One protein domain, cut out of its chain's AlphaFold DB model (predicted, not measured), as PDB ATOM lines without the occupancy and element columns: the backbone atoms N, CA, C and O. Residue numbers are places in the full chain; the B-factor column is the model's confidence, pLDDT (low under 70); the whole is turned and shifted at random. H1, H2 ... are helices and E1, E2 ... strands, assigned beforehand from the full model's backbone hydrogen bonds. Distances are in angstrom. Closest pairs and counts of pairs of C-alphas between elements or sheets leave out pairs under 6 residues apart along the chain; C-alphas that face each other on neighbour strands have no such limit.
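This is residues 2 to 79 of the 109 residues of an uncharacterized protein of Actinokineospora spheciospongiae (UniProt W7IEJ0). A small twisted sheet of four strands has H1 and H4 over one face and the other face bare; between E3 and E4 the chain swings out past the sheet in an arm holding H2 and H3, whose residues 37 to 43 stick out. The 78 printed residues include, in order, H1 E1 E2 E3 H2 H3 E4 H4, of mixed class; the sheet, E1 - E2 - E3 - E4, is antiparallel. The whole is only just compact, close to loose, with a radius of gyration of the C-alphas of 13.5 A and spans of 38 by 30 by 23 A.

H1, residues 2 to 8, begins at C-alpha 2 (-12.953, 26.730, -37.087) and is 10.0 A long. E1 is residues 10 to 12, 6.6 A; E2, 18 to 22, 13.3 A; E3, 25 to 30, 16.5 A. H2 is residues 33 to 38, 10.5 A; H3, 41 to 51, 15.1 A; E4, 58 to 61, 9.9 A. H4, residues 64 to 74, 15.0 A, ends at C-alpha 74 (-15.719, 24.067, -27.597).

E1, E2 and E3 form a meander, each strand the antiparallel neighbour of the one before, with hairpins E1-E2 and E2-E3. Within hydrogen-bond range are N 12 and O 19, 2.8 A, N 29 and O 18, 2.7 A, and, between E3 and E4, N 60 and O 28, 2.9 A. H1, height over the sheet 8.9 A, runs along E2 at 7 degrees on the local plane. H4, on the same face, height 8.7 A, lies over E3, only just across it at 61 degrees on the local plane. H1 and H4 touch, C-alphas of Arg 4 and Leu 74 closest at 6.2 A, at a steep tilt of 64 degrees, opposite ways. H2 and H3 are close but not clearly touching, C-alphas of Val 36 and Leu 44 closest at 7.8 A; H3 and H4 are apart. Every O i to N i+4 pair is within hydrogen-bond range in H1, H3 and H4; H2 has 0 of 2, but 3 of 3 O i to N i+3 pairs.

The two farthest C-alphas, of Gly 23 and Asp 42, are 37.9 A apart. The printed part has no cut, no link is long, and no printed residue is under 70 in pLDDT.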
ATOM      1  N   MET A   2     -13.583  25.396 -36.953       89.31
ATOM      2  CA  MET A   2     -12.953  26.730 -37.087       89.31
ATOM      3  C   MET A   2     -13.735  27.924 -36.495       89.31
ATOM      4  O   MET A   2     -13.141  28.760 -35.820       89.31
ATOM      5  N   SER A   3     -15.055  28.020 -36.719       91.50
ATOM      6  CA  SER A   3     -15.864  29.116 -36.147       91.50
ATOM      7  C   SER A   3     -15.780  29.144 -34.622       91.50
ATOM      8  O   SER A   3     -15.493  30.186 -34.053       91.50
ATOM      9  N   ARG A   4     -15.924  27.986 -33.965       93.25
ATOM     10  CA  ARG A   4     -15.890  27.883 -32.499       93.25
ATOM     11  C   ARG A   4     -14.529  28.280 -31.928       93.25
ATOM     12  O   ARG A   4     -14.479  28.944 -30.903       93.25
ATOM     13  N   LEU A   5     -13.434  27.931 -32.609       93.31
ATOM     14  CA  LEU A   5     -12.083  28.346 -32.210       93.31
ATOM     15  C   LEU A   5     -11.911  29.869 -32.285       93.31
ATOM     16  O   LEU A   5     -11.341  30.470 -31.380       93.31
ATOM     17  N   ARG A   6     -12.442  30.503 -33.338       92.94
ATOM     18  CA  ARG A   6     -12.431  31.969 -33.486       92.94
ATOM     19  C   ARG A   6     -13.347  32.670 -32.486       92.94
ATOM     20  O   ARG A   6     -13.028  33.770 -32.054       92.94
ATOM     21  N   ASP A   7     -14.453  32.036 -32.111       95.00
ATOM     22  CA  ASP A   7     -15.368  32.556 -31.093       95.00
ATOM     23  C   ASP A   7     -14.778  32.416 -29.675       95.00
ATOM     24  O   ASP A   7     -15.061  33.234 -28.801       95.00
ATOM     25  N   ALA A   8     -13.926  31.409 -29.447       94.06
ATOM     26  CA  ALA A   8     -13.278  31.161 -28.161       94.06
ATOM     27  C   ALA A   8     -12.126  32.136 -27.850       94.06
ATOM     28  O   ALA A   8     -11.803  32.340 -26.678       94.06
ATOM     29  N   GLY A   9     -11.490  32.741 -28.860       95.38
ATOM     30  CA  GLY A   9     -10.365  33.649 -28.641       95.38
ATOM     31  C   GLY A   9      -9.742  34.226 -29.907       95.38
ATOM     32  O   GLY A   9     -10.325  34.233 -30.986       95.38
ATOM     33  N   THR A  10      -8.522  34.746 -29.775       97.12
ATOM     34  CA  THR A  10      -7.796  35.329 -30.914       97.12
ATOM     35  C   THR A  10      -7.080  34.230 -31.686       97.12
ATOM     36  O   THR A  10      -6.182  33.585 -31.145       97.12
ATOM     37  N   TYR A  11      -7.476  34.039 -32.944       96.75
ATOM     38  CA  TYR A  11      -6.928  33.030 -33.846       96.75
ATOM     39  C   TYR A  11      -5.988  33.668 -34.876       96.75
ATOM     40  O   TYR A  11      -6.406  34.518 -35.667       96.75
ATOM     41  N   GLU A  12      -4.734  33.232 -34.901       96.19
ATOM     42  CA  GLU A  12      -3.682  33.733 -35.780       96.19
ATOM     43  C   GLU A  12      -3.082  32.597 -36.611       96.19
ATOM     44  O   GLU A  12      -2.457  31.705 -36.034       96.19
ATOM     45  N   PRO A  13      -3.162  32.654 -37.950       94.38
ATOM     46  CA  PRO A  13      -2.483  31.675 -38.783       94.38
ATOM     47  C   PRO A  13      -0.960  31.708 -38.597       94.38
ATOM     48  O   PRO A  13      -0.374  32.798 -38.530       94.38
ATOM     49  N   LYS A  14      -0.301  30.545 -38.537       93.25
ATOM     50  CA  LYS A  14       1.175  30.436 -38.466       93.25
ATOM     51  C   LYS A  14       1.692  29.338 -39.409       93.25
ATOM     52  O   LYS A  14       0.911  28.532 -39.884       93.25
ATOM     53  N   PRO A  15       3.010  29.286 -39.696       85.25
ATOM     54  CA  PRO A  15       3.552  28.336 -40.674       85.25
ATOM     55  C   PRO A  15       3.503  26.847 -40.298       85.25
ATOM     56  O   PRO A  15       3.716  26.033 -41.186       85.25
ATOM     57  N   LEU A  16       3.323  26.502 -39.016       82.56
ATOM     58  CA  LEU A  16       3.287  25.112 -38.536       82.56
ATOM     59  C   LEU A  16       1.932  24.833 -37.882       82.56
ATOM     60  O   LEU A  16       1.058  24.267 -38.517       82.56
ATOM     61  N   PHE A  17       1.740  25.333 -36.662       90.94
ATOM     62  CA  PHE A  17       0.467  25.288 -35.950       90.94
ATOM     63  C   PHE A  17      -0.133  26.678 -35.880       90.94
ATOM     64  O   PHE A  17       0.517  27.599 -35.373       90.94
ATOM     65  N   ASP A  18      -1.380  26.823 -36.315       95.88
ATOM     66  CA  ASP A  18      -2.127  28.046 -36.068       95.88
ATOM     67  C   ASP A  18      -2.174  28.322 -34.565       95.88
ATOM     68  O   ASP A  18      -2.187  27.417 -33.733       95.88
ATOM     69  N   ARG A  19      -2.167  29.596 -34.185       96.56
ATOM     70  CA  ARG A  19      -2.154  29.983 -32.779       96.56
ATOM     71  C   ARG A  19      -3.535  30.437 -32.351       96.56
ATOM     72  O   ARG A  19      -4.037  31.439 -32.857       96.56
ATOM     73  N   LEU A  20      -4.088  29.785 -31.335       97.56
ATOM     74  CA  LEU A  20      -5.237  30.288 -30.589       97.56
ATOM     75  C   LEU A  20      -4.765  30.855 -29.246       97.56
ATOM     76  O   LEU A  20      -4.026  30.202 -28.515       97.56
ATOM     77  N   THR A  21      -5.196  32.066 -28.898       96.88
ATOM     78  CA  THR A  21      -4.956  32.665 -27.574       96.88
ATOM     79  C   THR A  21      -6.288  32.947 -26.880       96.88
ATOM     80  O   THR A  21      -7.125  33.673 -27.425       96.88
ATOM     81  N   VAL A  22      -6.474  32.394 -25.677       96.25
ATOM     82  CA  VAL A  22      -7.673  32.554 -24.835       96.25
ATOM     83  C   VAL A  22      -7.235  32.997 -23.442       96.25
ATOM     84  O   VAL A  22      -6.679  32.210 -22.676       96.25
ATOM     85  N   GLY A  23      -7.463  34.268 -23.106       93.56
ATOM     86  CA  GLY A  23      -6.930  34.851 -21.873       93.56
ATOM     87  C   GLY A  23      -5.400  34.765 -21.839       93.56
ATOM     88  O   GLY A  23      -4.734  35.276 -22.736       93.56
ATOM     89  N   GLU A  24      -4.854  34.108 -20.815       93.81
ATOM     90  CA  GLU A  24      -3.407  33.875 -20.657       93.81
ATOM     91  C   GLU A  24      -2.932  32.546 -21.277       93.81
ATOM     92  O   GLU A  24      -1.731  32.295 -21.374       93.81
ATOM     93  N   CYS A  25      -3.864  31.696 -21.714       96.50
ATOM     94  CA  CYS A  25      -3.561  30.415 -22.336       96.50
ATOM     95  C   CYS A  25      -3.322  30.584 -23.839       96.50
ATOM     96  O   CYS A  25      -4.014  31.347 -24.522       96.50
ATOM     97  N   TRP A  26      -2.372  29.822 -24.369       94.88
ATOM     98  CA  TRP A  26      -2.126  29.707 -25.801       94.88
ATOM     99  C   TRP A  26      -2.165  28.240 -26.215       94.88
ATOM    100  O   TRP A  26      -1.820  27.361 -25.422       94.88
ATOM    101  N   TYR A  27      -2.585  28.015 -27.455       96.75
ATOM    102  CA  TYR A  27      -2.720  26.699 -28.056       96.75
ATOM    103  C   TYR A  27      -2.114  26.715 -29.456       96.75
ATOM    104  O   TYR A  27      -2.331  27.678 -30.203       96.75
ATOM    105  N   GLY A  28      -1.370  25.665 -29.792       96.81
ATOM    106  CA  GLY A  28      -1.114  25.302 -31.183       96.81
ATOM    107  C   GLY A  28      -2.328  24.542 -31.703       96.81
ATOM    108  O   GLY A  28      -2.863  23.701 -30.991       96.81
ATOM    109  N   VAL A  29      -2.811  24.881 -32.890       96.44
ATOM    110  CA  VAL A  29      -3.974  24.263 -33.522       96.44
ATOM    111  C   VAL A  29      -3.547  23.732 -34.877       96.44
ATOM    112  O   VAL A  29      -3.065  24.501 -35.711       96.44
ATOM    113  N   ASP A  30      -3.770  22.443 -35.100       94.31
ATOM    114  CA  ASP A  30      -3.715  21.850 -36.428       94.31
ATOM    115  C   ASP A  30      -5.082  21.262 -36.791       94.31
ATOM    116  O   ASP A  30      -5.709  20.549 -36.008       94.31
ATOM    117  N   LEU A  31      -5.565  21.649 -37.968       91.38
ATOM    118  CA  LEU A  31      -6.829  21.208 -38.563       91.38
ATOM    119  C   LEU A  31      -6.581  20.418 -39.854       91.38
ATOM    120  O   LEU A  31      -7.512  20.204 -40.632       91.38
ATOM    121  N   SER A  32      -5.320  20.094 -40.145       89.19
ATOM    122  CA  SER A  32      -4.945  19.265 -41.274       89.19
ATOM    123  C   SER A  32      -5.489  17.851 -41.082       89.19
ATOM    124  O   SER A  32      -5.627  17.351 -39.965       89.19
ATOM    125  N   VAL A  33      -5.808  17.201 -42.199       84.38
ATOM    126  CA  VAL A  33      -6.164  15.779 -42.179       84.38
ATOM    127  C   VAL A  33      -4.957  14.912 -41.832       84.38
ATOM    128  O   VAL A  33      -5.143  13.825 -41.308       84.38
ATOM    129  N   ASP A  34      -3.744  15.425 -42.043       86.50
ATOM    130  CA  ASP A  34      -2.477  14.727 -41.822       86.50
ATOM    131  C   ASP A  34      -2.264  14.356 -40.340       86.50
ATOM    132  O   ASP A  34      -1.502  13.446 -40.038       86.50
ATOM    133  N   VAL A  35      -3.005  14.976 -39.408       85.00
ATOM    134  CA  VAL A  35      -3.051  14.579 -37.986       85.00
ATOM    135  C   VAL A  35      -3.402  13.096 -37.814       85.00
ATOM    136  O   VAL A  35      -2.916  12.450 -36.891       85.00
ATOM    137  N   VAL A  36      -4.230  12.528 -38.700       89.25
ATOM    138  CA  VAL A  36      -4.623  11.113 -38.603       89.25
ATOM    139  C   VAL A  36      -3.511  10.154 -39.027       89.25
ATOM    140  O   VAL A  36      -3.610   8.967 -38.741       89.25
ATOM    141  N   GLU A  37      -2.450  10.638 -39.687       88.44
ATOM    142  CA  GLU A  37      -1.305   9.804 -40.082       88.44
ATOM    143  C   GLU A  37      -0.523   9.268 -38.870       88.44
ATOM    144  O   GLU A  37       0.277   8.344 -39.016       88.44
ATOM    145  N   GLU A  38      -0.750   9.833 -37.680       84.75
ATOM    146  CA  GLU A  38      -0.139   9.391 -36.424       84.75
ATOM    147  C   GLU A  38      -0.841   8.172 -35.794       84.75
ATOM    148  O   GLU A  38      -0.273   7.568 -34.886       84.75
ATOM    149  N   TYR A  39      -2.026   7.791 -36.286       90.25
ATOM    150  CA  TYR A  39      -2.853   6.711 -35.736       90.25
ATOM    151  C   TYR A  39      -2.671   5.390 -36.488       90.25
ATOM    152  O   TYR A  39      -2.475   5.361 -37.709       90.25
ATOM    153  N   GLU A  40      -2.776   4.276 -35.763       91.38
ATOM    154  CA  GLU A  40      -2.812   2.948 -36.374       91.38
ATOM    155  C   GLU A  40      -4.170   2.691 -37.062       91.38
ATOM    156  O   GLU A  40      -5.193   3.306 -36.758       91.38
ATOM    157  N   GLN A  41      -4.192   1.791 -38.052       91.62
ATOM    158  CA  GLN A  41      -5.396   1.553 -38.861       91.62
ATOM    159  C   GLN A  41      -6.571   1.032 -38.025       91.62
ATOM    160  O   GLN A  41      -7.710   1.375 -38.309       91.62
ATOM    161  N   ASP A  42      -6.310   0.204 -37.016       91.38
ATOM    162  CA  ASP A  42      -7.335  -0.320 -36.115       91.38
ATOM    163  C   ASP A  42      -7.932   0.768 -35.212       91.38
ATOM    164  O   ASP A  42      -9.136   0.752 -34.965       91.38
ATOM    165  N   GLU A  43      -7.135   1.751 -34.788       90.69
ATOM    166  CA  GLU A  43      -7.637   2.940 -34.085       90.69
ATOM    167  C   GLU A  43      -8.522   3.796 -35.002       90.69
ATOM    168  O   GLU A  43      -9.593   4.253 -34.597       90.69
ATOM    169  N   LEU A  44      -8.116   3.981 -36.262       93.06
ATOM    170  CA  LEU A  44      -8.915   4.700 -37.257       93.06
ATOM    171  C   LEU A  44     -10.222   3.970 -37.590       93.06
ATOM    172  O   LEU A  44     -11.258   4.620 -37.730       93.06
ATOM    173  N   ASP A  45     -10.187   2.639 -37.677       92.69
ATOM    174  CA  ASP A  45     -11.375   1.810 -37.877       92.69
ATOM    175  C   ASP A  45     -12.338   1.955 -36.679       92.69
ATOM    176  O   ASP A  45     -13.542   2.117 -36.876       92.69
ATOM    177  N   GLU A  46     -11.829   1.991 -35.439       91.94
ATOM    178  CA  GLU A  46     -12.651   2.264 -34.248       91.94
ATOM    179  C   GLU A  46     -13.302   3.657 -34.312       91.94
ATOM    180  O   GLU A  46     -14.490   3.815 -34.002       91.94
ATOM    181  N   ILE A  47     -12.545   4.681 -34.717       93.25
ATOM    182  CA  ILE A  47     -13.062   6.046 -34.857       93.25
ATOM    183  C   ILE A  47     -14.174   6.091 -35.914       93.25
ATOM    184  O   ILE A  47     -15.232   6.667 -35.645       93.25
ATOM    185  N   ASP A  48     -13.973   5.462 -37.076       93.56
ATOM    186  CA  ASP A  48     -14.969   5.404 -38.154       93.56
ATOM    187  C   ASP A  48     -16.230   4.639 -37.724       93.56
ATOM    188  O   ASP A  48     -17.347   5.111 -37.940       93.56
ATOM    189  N   GLU A  49     -16.098   3.519 -37.008       94.12
ATOM    190  CA  GLU A  49     -17.252   2.783 -36.472       94.12
ATOM    191  C   GLU A  49     -18.081   3.622 -35.482       94.12
ATOM    192  O   GLU A  49     -19.310   3.486 -35.411       94.12
ATOM    193  N   ARG A  50     -17.424   4.498 -34.711       94.06
ATOM    194  CA  ARG A  50     -18.062   5.319 -33.670       94.06
ATOM    195  C   ARG A  50     -18.629   6.636 -34.198       94.06
ATOM    196  O   ARG A  50     -19.657   7.087 -33.685       94.06
ATOM    197  N   LEU A  51     -17.967   7.274 -35.164       94.31
ATOM    198  CA  LEU A  51     -18.300   8.622 -35.643       94.31
ATOM    199  C   LEU A  51     -18.732   8.675 -37.116       94.31
ATOM    200  O   LEU A  51     -19.475   9.587 -37.484       94.31
ATOM    201  N   GLY A  52     -18.312   7.717 -37.943       93.06
ATOM    202  CA  GLY A  52     -18.331   7.837 -39.399       93.06
ATOM    203  C   GLY A  52     -17.372   8.932 -39.863       93.06
ATOM    204  O   GLY A  52     -16.255   9.037 -39.376       93.06
ATOM    205  N   GLU A  53     -17.825   9.804 -40.765       90.75
ATOM    206  CA  GLU A  53     -17.030  10.944 -41.238       90.75
ATOM    207  C   GLU A  53     -16.723  11.937 -40.101       90.75
ATOM    208  O   GLU A  53     -17.630  12.416 -39.410       90.75
ATOM    209  N   PHE A  54     -15.442  12.280 -39.932       91.81
ATOM    210  CA  PHE A  54     -14.964  13.179 -38.883       91.81
ATOM    211  C   PHE A  54     -13.928  14.188 -39.400       91.81
ATOM    212  O   PHE A  54     -13.234  13.947 -40.385       91.81
ATOM    213  N   ASP A  55     -13.807  15.313 -38.690       91.62
ATOM    214  CA  ASP A  55     -12.761  16.319 -38.903       91.62
ATOM    215  C   ASP A  55     -11.722  16.211 -37.767       91.62
ATOM    216  O   ASP A  55     -12.069  16.513 -36.616       91.62
ATOM    217  N   PRO A  56     -10.466  15.811 -38.040       93.38
ATOM    218  CA  PRO A  56      -9.426  15.753 -37.017       93.38
ATOM    219  C   PRO A  56      -8.995  17.157 -36.573       93.38
ATOM    220  O   PRO A  56      -8.989  18.119 -37.345       93.38
ATOM    221  N   VAL A  57      -8.650  17.278 -35.291       94.12
ATOM    222  CA  VAL A  57      -8.173  18.522 -34.676       94.12
ATOM    223  C   VAL A  57      -7.103  18.169 -33.655       94.12
ATOM    224  O   VAL A  57      -7.414  17.550 -32.640       94.12
ATOM    225  N   SER A  58      -5.869  18.609 -33.886       94.44
ATOM    226  CA  SER A  58      -4.790  18.501 -32.903       94.44
ATOM    227  C   SER A  58      -4.615  19.819 -32.153       94.44
ATOM    228  O   SER A  58      -4.703  20.907 -32.734       94.44
ATOM    229  N   LEU A  59      -4.395  19.724 -30.839       94.94
ATOM    230  CA  LEU A  59      -4.175  20.869 -29.961       94.94
ATOM    231  C   LEU A  59      -2.902  20.686 -29.137       94.94
ATOM    232  O   LEU A  59      -2.834  19.824 -28.263       94.94
ATOM    233  N   GLU A  60      -1.936  21.581 -29.323       94.50
ATOM    234  CA  GLU A  60      -0.822  21.747 -28.393       94.50
ATOM    235  C   GLU A  60      -1.246  22.670 -27.248       94.50
ATOM    236  O   GLU A  60      -1.800  23.746 -27.478       94.50
ATOM    237  N   TYR A  61      -0.961  22.289 -26.004       93.81
ATOM    238  CA  TYR A  61      -1.301  23.086 -24.826       93.81
ATOM    239  C   TYR A  61      -0.244  22.951 -23.728       93.81
ATOM    240  O   TYR A  61       0.414  21.926 -23.580       93.81
ATOM    241  N   SER A  62      -0.089  23.996 -22.913       85.06
ATOM    242  CA  SER A  62       0.932  24.045 -21.857       85.06
ATOM    243  C   SER A  62       0.505  23.402 -20.531       85.06
ATOM    244  O   SER A  62       1.351  23.116 -19.683       85.06
ATOM    245  N   GLY A  63      -0.794  23.162 -20.322       87.88
ATOM    246  CA  GLY A  63      -1.291  22.506 -19.114       87.88
ATOM    247  C   GLY A  63      -2.779  22.168 -19.137       87.88
ATOM    248  O   GLY A  63      -3.571  22.826 -19.816       87.88
ATOM    249  N   VAL A  64      -3.149  21.159 -18.340       89.69
ATOM    250  CA  VAL A  64      -4.524  20.643 -18.214       89.69
ATOM    251  C   VAL A  64      -5.558  21.716 -17.852       89.69
ATOM    252  O   VAL A  64      -6.619  21.723 -18.473       89.69
ATOM    253  N   PRO A  65      -5.285  22.685 -16.952       91.06
ATOM    254  CA  PRO A  65      -6.256  23.742 -16.661       91.06
ATOM    255  C   PRO A  65      -6.662  24.571 -17.889       91.06
ATOM    256  O   PRO A  65      -7.841  24.877 -18.055       91.06
ATOM    257  N   CYS A  66      -5.708  24.900 -18.769       93.69
ATOM    258  CA  CYS A  66      -5.980  25.657 -19.992       93.69
ATOM    259  C   CYS A  66      -6.850  24.847 -20.959       93.69
ATOM    260  O   CYS A  66      -7.941  25.278 -21.332       93.69
ATOM    261  N   ILE A  67      -6.407  23.640 -21.321       95.12
ATOM    262  CA  ILE A  67      -7.138  22.801 -22.280       95.12
ATOM    263  C   ILE A  67      -8.515  22.390 -21.757       95.12
ATOM    264  O   ILE A  67      -9.470  22.394 -22.523       95.12
ATOM    265  N   ARG A  68      -8.674  22.144 -20.450       94.81
ATOM    266  CA  ARG A  68      -9.983  21.881 -19.842       94.81
ATOM    267  C   ARG A  68     -10.953  23.030 -20.074       94.81
ATOM    268  O   ARG A  68     -12.060  22.796 -20.552       94.81
ATOM    269  N   ALA A  69     -10.541  24.258 -19.761       93.31
ATOM    270  CA  ALA A  69     -11.383  25.434 -19.959       93.31
ATOM    271  C   ALA A  69     -11.753  25.619 -21.440       93.31
ATOM    272  O   ALA A  69     -12.900  25.936 -21.756       93.31
ATOM    273  N   LEU A  70     -10.806  25.367 -22.350       95.88
ATOM    274  CA  LEU A  70     -11.058  25.425 -23.787       95.88
ATOM    275  C   LEU A  70     -12.058  24.350 -24.238       95.88
ATOM    276  O   LEU A  70     -13.041  24.672 -24.902       95.88
ATOM    277  N   LEU A  71     -11.859  23.088 -23.857       96.06
ATOM    278  CA  LEU A  71     -12.750  21.983 -24.223       96.06
ATOM    279  C   LEU A  71     -14.162  22.174 -23.651       96.06
ATOM    280  O   LEU A  71     -15.142  21.956 -24.359       96.06
ATOM    281  N   GLN A  72     -14.295  22.677 -22.420       94.88
ATOM    282  CA  GLN A  72     -15.601  23.036 -21.851       94.88
ATOM    283  C   GLN A  72     -16.347  24.091 -22.682       94.88
ATOM    284  O   GLN A  72     -17.576  24.083 -22.701       94.88
ATOM    285  N   ALA A  73     -15.632  24.980 -23.376       94.38
ATOM    286  CA  ALA A  73     -16.233  25.962 -24.274       94.38
ATOM    287  C   ALA A  73     -16.519  25.396 -25.678       94.38
ATOM    288  O   ALA A  73     -17.538  25.735 -26.281       94.38
ATOM    289  N   LEU A  74     -15.635  24.546 -26.213       95.75
ATOM    290  CA  LEU A  74     -15.719  24.067 -27.597       95.75
ATOM    291  C   LEU A  74     -16.678  22.890 -27.784       95.75
ATOM    292  O   LEU A  74     -17.446  22.891 -28.749       95.75
ATOM    293  N   LEU A  75     -16.620  21.900 -26.890       96.31
ATOM    294  CA  LEU A  75     -17.283  20.605 -27.054       96.31
ATOM    295  C   LEU A  75     -18.819  20.614 -26.927       96.31
ATOM    296  O   LEU A  75     -19.445  19.793 -27.595       96.31
ATOM    297  N   PRO A  76     -19.478  21.495 -26.143       95.81
ATOM    298  CA  PRO A  76     -20.929  21.426 -25.978       95.81
ATOM    299  C   PRO A  76     -21.707  21.435 -27.303       95.81
ATOM    300  O   PRO A  76     -21.566  22.339 -28.139       95.81
ATOM    301  N   GLY A  77     -22.564  20.424 -27.478       94.81
ATOM    302  CA  GLY A  77     -23.372  20.227 -28.682       94.81
ATOM    303  C   GLY A  77     -22.612  19.645 -29.877       94.81
ATOM    304  O   GLY A  77     -23.126  19.720 -30.992       94.81
ATOM    305  N   LEU A  78     -21.403  19.116 -29.669       95.31
ATOM    306  CA  LEU A  78     -20.656  18.338 -30.656       95.31
ATOM    307  C   LEU A  78     -20.624  16.865 -30.249       95.31
ATOM    308  O   LEU A  78     -20.492  16.546 -29.070       95.31
ATOM    309  N   THR A  79     -20.663  15.991 -31.248       95.69
ATOM    310  CA  THR A  79     -20.317  14.576 -31.098       95.69
ATOM    311  C   THR A  79     -18.884  14.395 -31.573       95.69
ATOM    312  O   THR A  79     -18.512  14.935 -32.613       95.69
TER     313      THR A  79